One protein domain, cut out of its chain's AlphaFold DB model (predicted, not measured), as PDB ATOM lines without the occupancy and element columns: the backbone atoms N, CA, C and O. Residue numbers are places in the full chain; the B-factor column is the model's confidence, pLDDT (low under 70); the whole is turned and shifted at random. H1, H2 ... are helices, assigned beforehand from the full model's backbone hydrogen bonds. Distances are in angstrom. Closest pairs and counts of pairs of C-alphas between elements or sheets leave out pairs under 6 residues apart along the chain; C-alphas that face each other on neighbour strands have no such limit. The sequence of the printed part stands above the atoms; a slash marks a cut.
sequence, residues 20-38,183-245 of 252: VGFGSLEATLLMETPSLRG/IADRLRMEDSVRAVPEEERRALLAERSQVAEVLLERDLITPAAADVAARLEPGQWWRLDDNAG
ATOM      1  N   VAL A  20     -51.630 -39.436  37.429       86.50
ATOM      2  CA  VAL A  20     -51.325 -40.850  37.196       86.50
ATOM      3  C   VAL A  20     -50.229 -41.314  38.150       86.50
ATOM      4  O   VAL A  20     -49.138 -40.752  38.158       86.50
ATOM      5  N   GLY A  21     -50.511 -42.359  38.931       88.75
ATOM      6  CA  GLY A  21     -49.500 -43.069  39.716       88.75
ATOM      7  C   GLY A  21     -48.785 -44.100  38.848       88.75
ATOM      8  O   GLY A  21     -49.194 -45.258  38.781       88.75
ATOM      9  N   PHE A  22     -47.709 -43.704  38.174       90.00
ATOM     10  CA  PHE A  22     -46.954 -44.607  37.305       90.00
ATOM     11  C   PHE A  22     -46.377 -45.783  38.101       90.00
ATOM     12  O   PHE A  22     -46.443 -46.937  37.676       90.00
ATOM     13  N   GLY A  23     -45.872 -45.523  39.307       88.19
ATOM     14  CA  GLY A  23     -45.331 -46.546  40.190       88.19
ATOM     15  C   GLY A  23     -46.372 -47.491  40.792       88.19
ATOM     16  O   GLY A  23     -45.971 -48.556  41.273       88.19
ATOM     17  N   SER A  24     -47.664 -47.134  40.818       88.19
ATOM     18  CA  SER A  24     -48.742 -48.055  41.216       88.19
ATOM     19  C   SER A  24     -49.189 -48.918  40.044       88.19
ATOM     20  O   SER A  24     -49.247 -50.131  40.204       88.19
ATOM     21  N   LEU A  25     -49.379 -48.331  38.857       90.56
ATOM     22  CA  LEU A  25     -49.717 -49.079  37.641       90.56
ATOM     23  C   LEU A  25     -48.649 -50.123  37.298       90.56
ATOM     24  O   LEU A  25     -48.970 -51.273  37.001       90.56
ATOM     25  N   GLU A  26     -47.369 -49.756  37.402       90.88
ATOM     26  CA  GLU A  26     -46.286 -50.720  37.206       90.88
ATOM     27  C   GLU A  26     -46.271 -51.787  38.302       90.88
ATOM     28  O   GLU A  26     -46.039 -52.954  38.008       90.88
ATOM     29  N   ALA A  27     -46.560 -51.432  39.558       87.06
ATOM     30  CA  ALA A  27     -46.649 -52.429  40.621       87.06
ATOM     31  C   ALA A  27     -47.758 -53.459  40.341       87.06
ATOM     32  O   ALA A  27     -47.520 -54.648  40.549       87.06
ATOM     33  N   THR A  28     -48.912 -53.030  39.821       88.31
ATOM     34  CA  THR A  28     -49.998 -53.924  39.392       88.31
ATOM     35  C   THR A  28     -49.524 -54.868  38.280       88.31
ATOM     36  O   THR A  28     -49.632 -56.082  38.443       88.31
ATOM     37  N   LEU A  29     -48.872 -54.354  37.225       89.12
ATOM     38  CA  LEU A  29     -48.281 -55.187  36.156       89.12
ATOM     39  C   LEU A  29     -47.281 -56.225  36.699       89.12
ATOM     40  O   LEU A  29     -47.276 -57.397  36.311       89.12
ATOM     41  N   LEU A  30     -46.428 -55.816  37.641       87.25
ATOM     42  CA  LEU A  30     -45.440 -56.707  38.250       87.25
ATOM     43  C   LEU A  30     -46.084 -57.815  39.097       87.25
ATOM     44  O   LEU A  30     -45.576 -58.934  39.117       87.25
ATOM     45  N   MET A  31     -47.210 -57.547  39.767       84.19
ATOM     46  CA  MET A  31     -47.966 -58.568  40.515       84.19
ATOM     47  C   MET A  31     -48.660 -59.593  39.600       84.19
ATOM     48  O   MET A  31     -48.958 -60.720  40.023       84.19
ATOM     49  N   GLU A  32     -48.904 -59.224  38.342       84.88
ATOM     50  CA  GLU A  32     -49.468 -60.106  37.319       84.88
ATOM     51  C   GLU A  32     -48.418 -61.002  36.653       84.88
ATOM     52  O   GLU A  32     -48.755 -62.082  36.163       84.88
ATOM     53  N   THR A  33     -47.138 -60.624  36.735       83.12
ATOM     54  CA  THR A  33     -46.020 -61.385  36.165       83.12
ATOM     55  C   THR A  33     -45.834 -62.732  36.898       83.12
ATOM     56  O   THR A  33     -45.604 -62.741  38.115       83.12
ATOM     57  N   PRO A  34     -45.906 -63.893  36.207       82.06
ATOM     58  CA  PRO A  34     -45.929 -65.213  36.849       82.06
ATOM     59  C   PRO A  34     -44.734 -65.502  37.764       82.06
ATOM     60  O   PRO A  34     -44.930 -65.995  38.880       82.06
ATOM     61  N   SER A  35     -43.516 -65.167  37.326       81.25
ATOM     62  CA  SER A  35     -42.290 -65.399  38.104       81.25
ATOM     63  C   SER A  35     -42.224 -64.569  39.393       81.25
ATOM     64  O   SER A  35     -41.656 -65.017  40.390       81.25
ATOM     65  N   LEU A  36     -42.861 -63.394  39.418       80.25
ATOM     66  CA  LEU A  36     -42.866 -62.483  40.566       80.25
ATOM     67  C   LEU A  36     -44.022 -62.755  41.533       80.25
ATOM     68  O   LEU A  36     -43.883 -62.564  42.744       80.25
ATOM     69  N   ARG A  37     -45.149 -63.271  41.031       79.94
ATOM     70  CA  ARG A  37     -46.365 -63.525  41.820       79.94
ATOM     71  C   ARG A  37     -46.128 -64.481  42.995       79.94
ATOM     72  O   ARG A  37     -46.644 -64.255  44.093       79.94
ATOM     73  N   GLY A  38     -45.334 -65.536  42.792       77.62
ATOM     74  CA  GLY A  38     -45.007 -66.510  43.841       77.62
ATOM     75  C   GLY A  38     -44.204 -65.898  44.992       77.62
ATOM     76  O   GLY A  38     -44.570 -66.060  46.158       77.62
ATOM     77  N   ILE A 183     -37.757 -46.233  49.366       76.44
ATOM     78  CA  ILE A 183     -36.750 -46.250  48.298       76.44
ATOM     79  C   ILE A 183     -36.016 -47.595  48.284       76.44
ATOM     80  O   ILE A 183     -35.803 -48.173  47.224       76.44
ATOM     81  N   ALA A 184     -35.659 -48.129  49.457       77.56
ATOM     82  CA  ALA A 184     -34.978 -49.420  49.554       77.56
ATOM     83  C   ALA A 184     -35.827 -50.579  49.002       77.56
ATOM     84  O   ALA A 184     -35.287 -51.493  48.379       77.56
ATOM     85  N   ASP A 185     -37.143 -50.547  49.218       79.25
ATOM     86  CA  ASP A 185     -38.064 -51.555  48.696       79.25
ATOM     87  C   ASP A 185     -38.284 -51.384  47.180       79.25
ATOM     88  O   ASP A 185     -38.317 -52.385  46.463       79.25
ATOM     89  N   ARG A 186     -38.340 -50.145  46.664       84.75
ATOM     90  CA  ARG A 186     -38.394 -49.878  45.214       84.75
ATOM     91  C   ARG A 186     -37.142 -50.367  44.484       84.75
ATOM     92  O   ARG A 186     -37.268 -51.035  43.465       84.75
ATOM     93  N   LEU A 187     -35.952 -50.138  45.042       83.44
ATOM     94  CA  LEU A 187     -34.698 -50.644  44.470       83.44
ATOM     95  C   LEU A 187     -34.650 -52.181  44.430       83.44
ATOM     96  O   LEU A 187     -34.241 -52.751  43.426       83.44
ATOM     97  N   ARG A 188     -35.134 -52.875  45.471       82.31
ATOM     98  CA  ARG A 188     -35.229 -54.349  45.424       82.31
ATOM     99  C   ARG A 188     -36.223 -54.844  44.386       82.31
ATOM    100  O   ARG A 188     -36.007 -55.909  43.808       82.31
ATOM    101  N   MET A 189     -37.316 -54.111  44.176       83.81
ATOM    102  CA  MET A 189     -38.256 -54.437  43.110       83.81
ATOM    103  C   MET A 189     -37.563 -54.313  41.750       83.81
ATOM    104  O   MET A 189     -37.620 -55.261  40.980       83.81
ATOM    105  N   GLU A 190     -36.834 -53.222  41.492       87.75
ATOM    106  CA  GLU A 190     -36.035 -53.065  40.264       87.75
ATOM    107  C   GLU A 190     -35.075 -54.247  40.044       87.75
ATOM    108  O   GLU A 190     -35.056 -54.839  38.965       87.75
ATOM    109  N   ASP A 191     -34.328 -54.650  41.076       86.44
ATOM    110  CA  ASP A 191     -33.410 -55.792  40.990       86.44
ATOM    111  C   ASP A 191     -34.145 -57.114  40.714       86.44
ATOM    112  O   ASP A 191     -33.673 -57.944  39.935       86.44
ATOM    113  N   SER A 192     -35.326 -57.299  41.310       84.94
ATOM    114  CA  SER A 192     -36.152 -58.493  41.098       84.94
ATOM    115  C   SER A 192     -36.680 -58.557  39.667       84.94
ATOM    116  O   SER A 192     -36.662 -59.617  39.051       84.94
ATOM    117  N   VAL A 193     -37.090 -57.415  39.112       86.00
ATOM    118  CA  VAL A 193     -37.572 -57.308  37.732       86.00
ATOM    119  C   VAL A 193     -36.444 -57.535  36.724       86.00
ATOM    120  O   VAL A 193     -36.651 -58.175  35.696       86.00
ATOM    121  N   ARG A 194     -35.219 -57.090  37.026       86.06
ATOM    122  CA  ARG A 194     -34.038 -57.381  36.193       86.06
ATOM    123  C   ARG A 194     -33.703 -58.870  36.124       86.06
ATOM    124  O   ARG A 194     -33.140 -59.309  35.125       86.06
ATOM    125  N   ALA A 195     -34.057 -59.635  37.155       86.69
ATOM    126  CA  ALA A 195     -33.847 -61.079  37.209       86.69
ATOM    127  C   ALA A 195     -34.951 -61.902  36.510       86.69
ATOM    128  O   ALA A 195     -34.834 -63.126  36.431       86.69
ATOM    129  N   VAL A 196     -36.013 -61.261  36.005       87.38
ATOM    130  CA  VAL A 196     -37.128 -61.926  35.309       87.38
ATOM    131  C   VAL A 196     -36.655 -62.530  33.975       87.38
ATOM    132  O   VAL A 196     -35.840 -61.911  33.279       87.38
ATOM    133  N   PRO A 197     -37.173 -63.713  33.577       90.69
ATOM    134  CA  PRO A 197     -36.883 -64.305  32.273       90.69
ATOM    135  C   PRO A 197     -37.135 -63.340  31.109       90.69
ATOM    136  O   PRO A 197     -38.082 -62.558  31.121       90.69
ATOM    137  N   GLU A 198     -36.310 -63.424  30.065       89.69
ATOM    138  CA  GLU A 198     -36.365 -62.515  28.910       89.69
ATOM    139  C   GLU A 198     -37.760 -62.433  28.271       89.69
ATOM    140  O   GLU A 198     -38.214 -61.352  27.899       89.69
ATOM    141  N   GLU A 199     -38.442 -63.572  28.148       89.31
ATOM    142  CA  GLU A 199     -39.776 -63.666  27.551       89.31
ATOM    143  C   GLU A 199     -40.815 -62.886  28.362       89.31
ATOM    144  O   GLU A 199     -41.549 -62.068  27.806       89.31
ATOM    145  N   GLU A 200     -40.818 -63.069  29.682       88.56
ATOM    146  CA  GLU A 200     -41.692 -62.335  30.600       88.56
ATOM    147  C   GLU A 200     -41.347 -60.841  30.614       88.56
ATOM    148  O   GLU A 200     -42.241 -59.999  30.615       88.56
ATOM    149  N   ARG A 201     -40.059 -60.484  30.531       88.75
ATOM    150  CA  ARG A 201     -39.636 -59.081  30.456       88.75
ATOM    151  C   ARG A 201     -40.114 -58.398  29.173       88.75
ATOM    152  O   ARG A 201     -40.501 -57.231  29.215       88.75
ATOM    153  N   ARG A 202     -40.119 -59.102  28.035       90.44
ATOM    154  CA  ARG A 202     -40.680 -58.584  26.773       90.44
ATOM    155  C   ARG A 202     -42.193 -58.418  26.849       90.44
ATOM    156  O   ARG A 202     -42.692 -57.394  26.391       90.44
ATOM    157  N   ALA A 203     -42.899 -59.383  27.437       89.38
ATOM    158  CA  ALA A 203     -44.339 -59.276  27.664       89.38
ATOM    159  C   ALA A 203     -44.667 -58.065  28.554       89.38
ATOM    160  O   ALA A 203     -45.485 -57.230  28.176       89.38
ATOM    161  N   LEU A 204     -43.934 -57.894  29.658       89.88
ATOM    162  CA  LEU A 204     -44.070 -56.754  30.562       89.88
ATOM    163  C   LEU A 204     -43.821 -55.414  29.853       89.88
ATOM    164  O   LEU A 204     -44.558 -54.457  30.062       89.88
ATOM    165  N   LEU A 205     -42.797 -55.324  28.998       91.25
ATOM    166  CA  LEU A 205     -42.536 -54.116  28.208       91.25
ATOM    167  C   LEU A 205     -43.673 -53.801  27.226       91.25
ATOM    168  O   LEU A 205     -44.033 -52.634  27.087       91.25
ATOM    169  N   ALA A 206     -44.248 -54.819  26.583       92.06
ATOM    170  CA  ALA A 206     -45.377 -54.648  25.670       92.06
ATOM    171  C   ALA A 206     -46.657 -54.203  26.402       92.06
ATOM    172  O   ALA A 206     -47.396 -53.352  25.909       92.06
ATOM    173  N   GLU A 207     -46.911 -54.730  27.601       90.69
ATOM    174  CA  GLU A 207     -48.035 -54.288  28.434       90.69
ATOM    175  C   GLU A 207     -47.818 -52.866  28.963       90.69
ATOM    176  O   GLU A 207     -48.729 -52.040  28.897       90.69
ATOM    177  N   ARG A 208     -46.593 -52.522  29.388       93.00
ATOM    178  CA  ARG A 208     -46.224 -51.144  29.762       93.00
ATOM    179  C   ARG A 208     -46.473 -50.163  28.618       93.00
ATOM    180  O   ARG A 208     -47.023 -49.091  28.862       93.00
ATOM    181  N   SER A 209     -46.109 -50.512  27.381       92.94
ATOM    182  CA  SER A 209     -46.367 -49.632  26.235       92.94
ATOM    183  C   SER A 209     -47.862 -49.451  25.973       92.94
ATOM    184  O   SER A 209     -48.286 -48.328  25.734       92.94
ATOM    185  N   GLN A 210     -48.669 -50.512  26.103       93.62
ATOM    186  CA  GLN A 210     -50.128 -50.415  25.962       93.62
ATOM    187  C   GLN A 210     -50.760 -49.545  27.054       93.62
ATOM    188  O   GLN A 210     -51.660 -48.760  26.775       93.62
ATOM    189  N   VAL A 211     -50.289 -49.656  28.300       93.44
ATOM    190  CA  VAL A 211     -50.748 -48.795  29.399       93.44
ATOM    191  C   VAL A 211     -50.416 -47.331  29.106       93.44
ATOM    192  O   VAL A 211     -51.294 -46.481  29.225       93.44
ATOM    193  N   ALA A 212     -49.186 -47.027  28.685       92.75
ATOM    194  CA  ALA A 212     -48.789 -45.660  28.345       92.75
ATOM    195  C   ALA A 212     -49.590 -45.093  27.159       92.75
ATOM    196  O   ALA A 212     -50.000 -43.936  27.205       92.75
ATOM    197  N   GLU A 213     -49.858 -45.908  26.137       94.88
ATOM    198  CA  GLU A 213     -50.691 -45.539  24.988       94.88
ATOM    199  C   GLU A 213     -52.119 -45.194  25.421       94.88
ATOM    200  O   GLU A 213     -52.600 -44.109  25.111       94.88
ATOM    201  N   VAL A 214     -52.759 -46.036  26.240       93.81
ATOM    202  CA  VAL A 214     -54.104 -45.760  26.775       93.81
ATOM    203  C   VAL A 214     -54.133 -44.478  27.606       93.81
ATOM    204  O   VAL A 214     -55.069 -43.686  27.498       93.81
ATOM    205  N   LEU A 215     -53.131 -44.257  28.459       92.81
ATOM    206  CA  LEU A 215     -53.061 -43.040  29.270       92.81
ATOM    207  C   LEU A 215     -52.894 -41.787  28.397       92.81
ATOM    208  O   LEU A 215     -53.466 -40.746  28.720       92.81
ATOM    209  N   LEU A 216     -52.140 -41.892  27.300       93.75
ATOM    210  CA  LEU A 216     -51.956 -40.815  26.331       93.75
ATOM    211  C   LEU A 216     -53.243 -40.547  25.535       93.75
ATOM    212  O   LEU A 216     -53.639 -39.396  25.393       93.75
ATOM    213  N   GLU A 217     -53.930 -41.590  25.064       94.56
ATOM    214  CA  GLU A 217     -55.219 -41.483  24.360       94.56
ATOM    215  C   GLU A 217     -56.303 -40.825  25.221       94.56
ATOM    216  O   GLU A 217     -57.157 -40.098  24.712       94.56
ATOM    217  N   ARG A 218     -56.265 -41.066  26.536       92.94
ATOM    218  CA  ARG A 218     -57.170 -40.452  27.516       92.94
ATOM    219  C   ARG A 218     -56.752 -39.039  27.945       92.94
ATOM    220  O   ARG A 218     -57.407 -38.485  28.824       92.94
ATOM    221  N   ASP A 219     -55.682 -38.485  27.370       91.25
ATOM    222  CA  ASP A 219     -55.104 -37.181  27.733       91.25
ATOM    223  C   ASP A 219     -54.748 -37.071  29.233       91.25
ATOM    224  O   ASP A 219     -54.802 -36.009  29.848       91.25
ATOM    225  N   LEU A 220     -54.402 -38.206  29.859       89.88
ATOM    226  CA  LEU A 220     -54.011 -38.270  31.274       89.88
ATOM    227  C   LEU A 220     -52.518 -38.016  31.475       89.88
ATOM    228  O   LEU A 220     -52.083 -37.683  32.580       89.88
ATOM    229  N   ILE A 221     -51.727 -38.214  30.421       91.56
ATOM    230  CA  ILE A 221     -50.287 -37.973  30.395       91.56
ATOM    231  C   ILE A 221     -49.925 -37.260  29.095       91.56
ATOM    232  O   ILE A 221     -50.568 -37.449  28.067       91.56
ATOM    233  N   THR A 222     -48.864 -36.458  29.120       91.12
ATOM    234  CA  THR A 222     -48.365 -35.784  27.915       91.12
ATOM    235  C   THR A 222     -47.532 -36.739  27.047       91.12
ATOM    236  O   THR A 222     -46.950 -37.691  27.579       91.12
ATOM    237  N   PRO A 223     -47.359 -36.459  25.738       92.00
ATOM    238  CA  PRO A 223     -46.433 -37.217  24.890       92.00
ATOM    239  C   PRO A 223     -45.010 -37.261  25.465       92.00
ATOM    240  O   PRO A 223     -44.357 -38.298  25.445       92.00
ATOM    241  N   ALA A 224     -44.556 -36.156  26.068       90.12
ATOM    242  CA  ALA A 224     -43.256 -36.094  26.728       90.12
ATOM    243  C   ALA A 224     -43.170 -37.045  27.936       90.12
ATOM    244  O   ALA A 224     -42.156 -37.715  28.117       90.12
ATOM    245  N   ALA A 225     -44.227 -37.142  28.752       88.50
ATOM    246  CA  ALA A 225     -44.271 -38.085  29.867       88.50
ATOM    247  C   ALA A 225     -44.279 -39.545  29.381       88.50
ATOM    248  O   ALA A 225     -43.565 -40.375  29.948       88.50
ATOM    249  N   ALA A 226     -45.014 -39.846  28.305       90.94
ATOM    250  CA  ALA A 226     -45.014 -41.165  27.671       90.94
ATOM    251  C   ALA A 226     -43.617 -41.544  27.134       90.94
ATOM    252  O   ALA A 226     -43.142 -42.653  27.380       90.94
ATOM    253  N   ASP A 227     -42.914 -40.604  26.495       91.81
ATOM    254  CA  ASP A 227     -41.547 -40.806  26.002       91.81
ATOM    255  C   ASP A 227     -40.548 -41.088  27.132       91.81
ATOM    256  O   ASP A 227     -39.667 -41.941  26.991       91.81
ATOM    257  N   VAL A 228     -40.660 -40.384  28.266       90.25
ATOM    258  CA  VAL A 228     -39.813 -40.659  29.438       90.25
ATOM    259  C   VAL A 228     -40.161 -42.031  30.021       90.25
ATOM    260  O   VAL A 228     -39.252 -42.816  30.298       90.25
ATOM    261  N   ALA A 229     -41.448 -42.361  30.150       90.75
ATOM    262  CA  ALA A 229     -41.906 -43.654  30.656       90.75
ATOM    263  C   ALA A 229     -41.417 -44.834  29.802       90.75
ATOM    264  O   ALA A 229     -41.041 -45.870  30.356       90.75
ATOM    265  N   ALA A 230     -41.361 -44.669  28.478       91.06
ATOM    266  CA  ALA A 230     -40.865 -45.679  27.545       91.06
ATOM    267  C   ALA A 230     -39.349 -45.925  27.657       91.06
ATOM    268  O   ALA A 230     -38.875 -47.019  27.353       91.06
ATOM    269  N   ARG A 231     -38.576 -44.924  28.103       91.69
ATOM    270  CA  ARG A 231     -37.115 -45.029  28.275       91.69
ATOM    271  C   ARG A 231     -36.701 -45.664  29.598       91.69
ATOM    272  O   ARG A 231     -35.559 -46.098  29.725       91.69
ATOM    273  N   LEU A 232     -37.591 -45.677  30.588       91.31
ATOM    274  CA  LEU A 232     -37.305 -46.246  31.900       91.31
ATOM    275  C   LEU A 232     -37.312 -47.776  31.852       91.31
ATOM    276  O   LEU A 232     -38.221 -48.399  31.292       91.31
ATOM    277  N   GLU A 233     -36.327 -48.391  32.512       90.38
ATOM    278  CA  GLU A 233     -36.301 -49.845  32.661       90.38
ATOM    279  C   GLU A 233     -37.547 -50.325  33.430       90.38
ATOM    280  O   GLU A 233     -38.129 -49.567  34.219       90.38
ATOM    281  N   PRO A 234     -37.996 -51.568  33.212       88.19
ATOM    282  CA  PRO A 234     -39.050 -52.163  34.022       88.19
ATOM    283  C   PRO A 234     -38.731 -52.102  35.523       88.19
ATOM    284  O   PRO A 234     -37.631 -52.449  35.950       88.19
ATOM    285  N   GLY A 235     -39.698 -51.651  36.321       88.56
ATOM    286  CA  GLY A 235     -39.564 -51.432  37.764       88.56
ATOM    287  C   GLY A 235     -39.185 -50.000  38.163       88.56
ATOM    288  O   GLY A 235     -39.080 -49.726  39.357       88.56
ATOM    289  N   GLN A 236     -38.975 -49.089  37.204       92.25
ATOM    290  CA  GLN A 236     -38.527 -47.710  37.455       92.25
ATOM    291  C   GLN A 236     -39.604 -46.634  37.269       92.25
ATOM    292  O   GLN A 236     -39.305 -45.454  37.456       92.25
ATOM    293  N   TRP A 237     -40.850 -46.984  36.938       92.06
ATOM    294  CA  TRP A 237     -41.918 -45.997  36.716       92.06
ATOM    295  C   TRP A 237     -42.243 -45.160  37.954       92.06
ATOM    296  O   TRP A 237     -42.625 -44.003  37.819       92.06
ATOM    297  N   TRP A 238     -41.983 -45.673  39.158       89.81
ATOM    298  CA  TRP A 238     -42.111 -44.901  40.403       89.81
ATOM    299  C   TRP A 238     -41.248 -43.629  40.432       89.81
ATOM    300  O   TRP A 238     -41.566 -42.690  41.154       89.81
ATOM    301  N   ARG A 239     -40.171 -43.562  39.636       90.00
ATOM    302  CA  ARG A 239     -39.327 -42.363  39.534       90.00
ATOM    303  C   ARG A 239     -40.033 -41.210  38.820       90.00
ATOM    304  O   ARG A 239     -39.654 -40.060  39.015       90.00
ATOM    305  N   LEU A 240     -41.043 -41.499  37.996       88.81
ATOM    306  CA  LEU A 240     -41.883 -40.472  37.373       88.81
ATOM    307  C   LEU A 240     -42.755 -39.777  38.417       88.81
ATOM    308  O   LEU A 240     -42.916 -38.563  38.350       88.81
ATOM    309  N   ASP A 241     -43.237 -40.526  39.409       86.25
ATOM    310  CA  ASP A 241     -44.052 -39.985  40.500       86.25
ATOM    311  C   ASP A 241     -43.231 -39.037  41.392       86.25
ATOM    312  O   ASP A 241     -43.730 -37.999  41.826       86.25
ATOM    313  N   ASP A 242     -41.954 -39.362  41.625       75.12
ATOM    314  CA  ASP A 242     -41.038 -38.539  42.427       75.12
ATOM    315  C   ASP A 242     -40.584 -37.272  41.680       75.12
ATOM    316  O   ASP A 242     -40.444 -36.206  42.284       75.12
ATOM    317  N   ASN A 243     -40.386 -37.364  40.360       64.25
ATOM    318  CA  ASN A 243     -40.001 -36.228  39.517       64.25
ATOM    319  C   ASN A 243     -41.177 -35.298  39.180       64.25
ATOM    320  O   ASN A 243     -40.944 -34.165  38.763       64.25
ATOM    321  N   ALA A 244     -42.421 -35.750  39.360       58.75
ATOM    322  CA  ALA A 244     -43.609 -34.944  39.093       58.75
ATOM    323  C   ALA A 244     -43.791 -33.777  40.082       58.75
ATOM    324  O   ALA A 244     -44.517 -32.841  39.761       58.75
ATOM    325  N   GLY A 245     -43.114 -33.796  41.243       42.00
ATOM    326  CA  GLY A 245     -43.116 -32.706  42.224       42.00
ATOM    327  C   GLY A 245     -44.514 -32.295  42.740       42.00
ATOM    328  O   GLY A 245     -45.552 -32.736  42.251       42.00
TER     329      GLY A 245
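What this domain is: This is residues 20 to 38 and 183 to 245 of the 252 residues of an uncharacterized protein of Janibacter limosus (UniProt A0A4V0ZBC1). A long helix, H4, makes the base; H5 folds back along its last part as a helical hairpin, and H1 crosses H4 near its middle. H6 meets H1 near the first residues of both, while H3, on one side of H1, slants away from it, coming near it with Val 193 by Leu 30 but touching no helix, and the short H2 makes a corner with H1. The printed part has 82 residues with six named helices, H1 to H6 in order along the chain, and no named strand; the class is all helix. It is compact, with a radius of gyration of the C-alphas of 12.3 A and spans of 35 by 26 by 18 A.

Where its parts are: H1, residues 22 to 32, begins at C-alpha 22 (-46.954, -44.607, 37.305) and is 15.7 A long. H2 is residues 34 to 38. H3, residues 183 to 194, measures 16.7 A, and H4, residues 198 to 217, 28.6 A. H5 is residues 223 to 231, and H6, residues 238 to 243, ends at C-alpha 243 (-40.001, -36.228, 39.517).

How they stand to each other: The hub is H1. With residues 204 to 208 alone, H4 touches H1, opposite ways at a steep tilt of 42 degrees; the closest C-alphas, of Leu 29 and Leu 204, are 7.2 A apart. H6 touches H1, opposite ways at a shallow tilt of 3 degrees, with the C-alphas of Gly 23 and Trp 238 closest at 3.6 A. H1 and H2 only just touch, only at the corner, with 3 pairs of C-alphas within 8 A; the closest, of Met 31 and Arg 37, are 5.4 A apart. In the hairpin of H4 and H5, at 7 degrees, the closest C-alphas, of Ala 212 and Ala 226, are 5.9 A apart. H3 is close to H1 but not clearly touching, the closest C-alphas being those of Leu 30 and Val 193 at 7.9 A. Every O i to N i+4 pair is within hydrogen-bond range in H1, H3, H4, H5 and H6; H2 has 0 of 1, and 1 of 2 O i to N i+3 pairs.

The domain as a whole: The C-alphas farthest apart, of Gly 38 and Asp 219, are 35.0 A apart. Residues 39 to 182 are not printed, and C-alphas 38 and 183 are 22.3 A apart across the cut. Of the links printed whole, none is long. Residues 243 to 245 have pLDDT under 70.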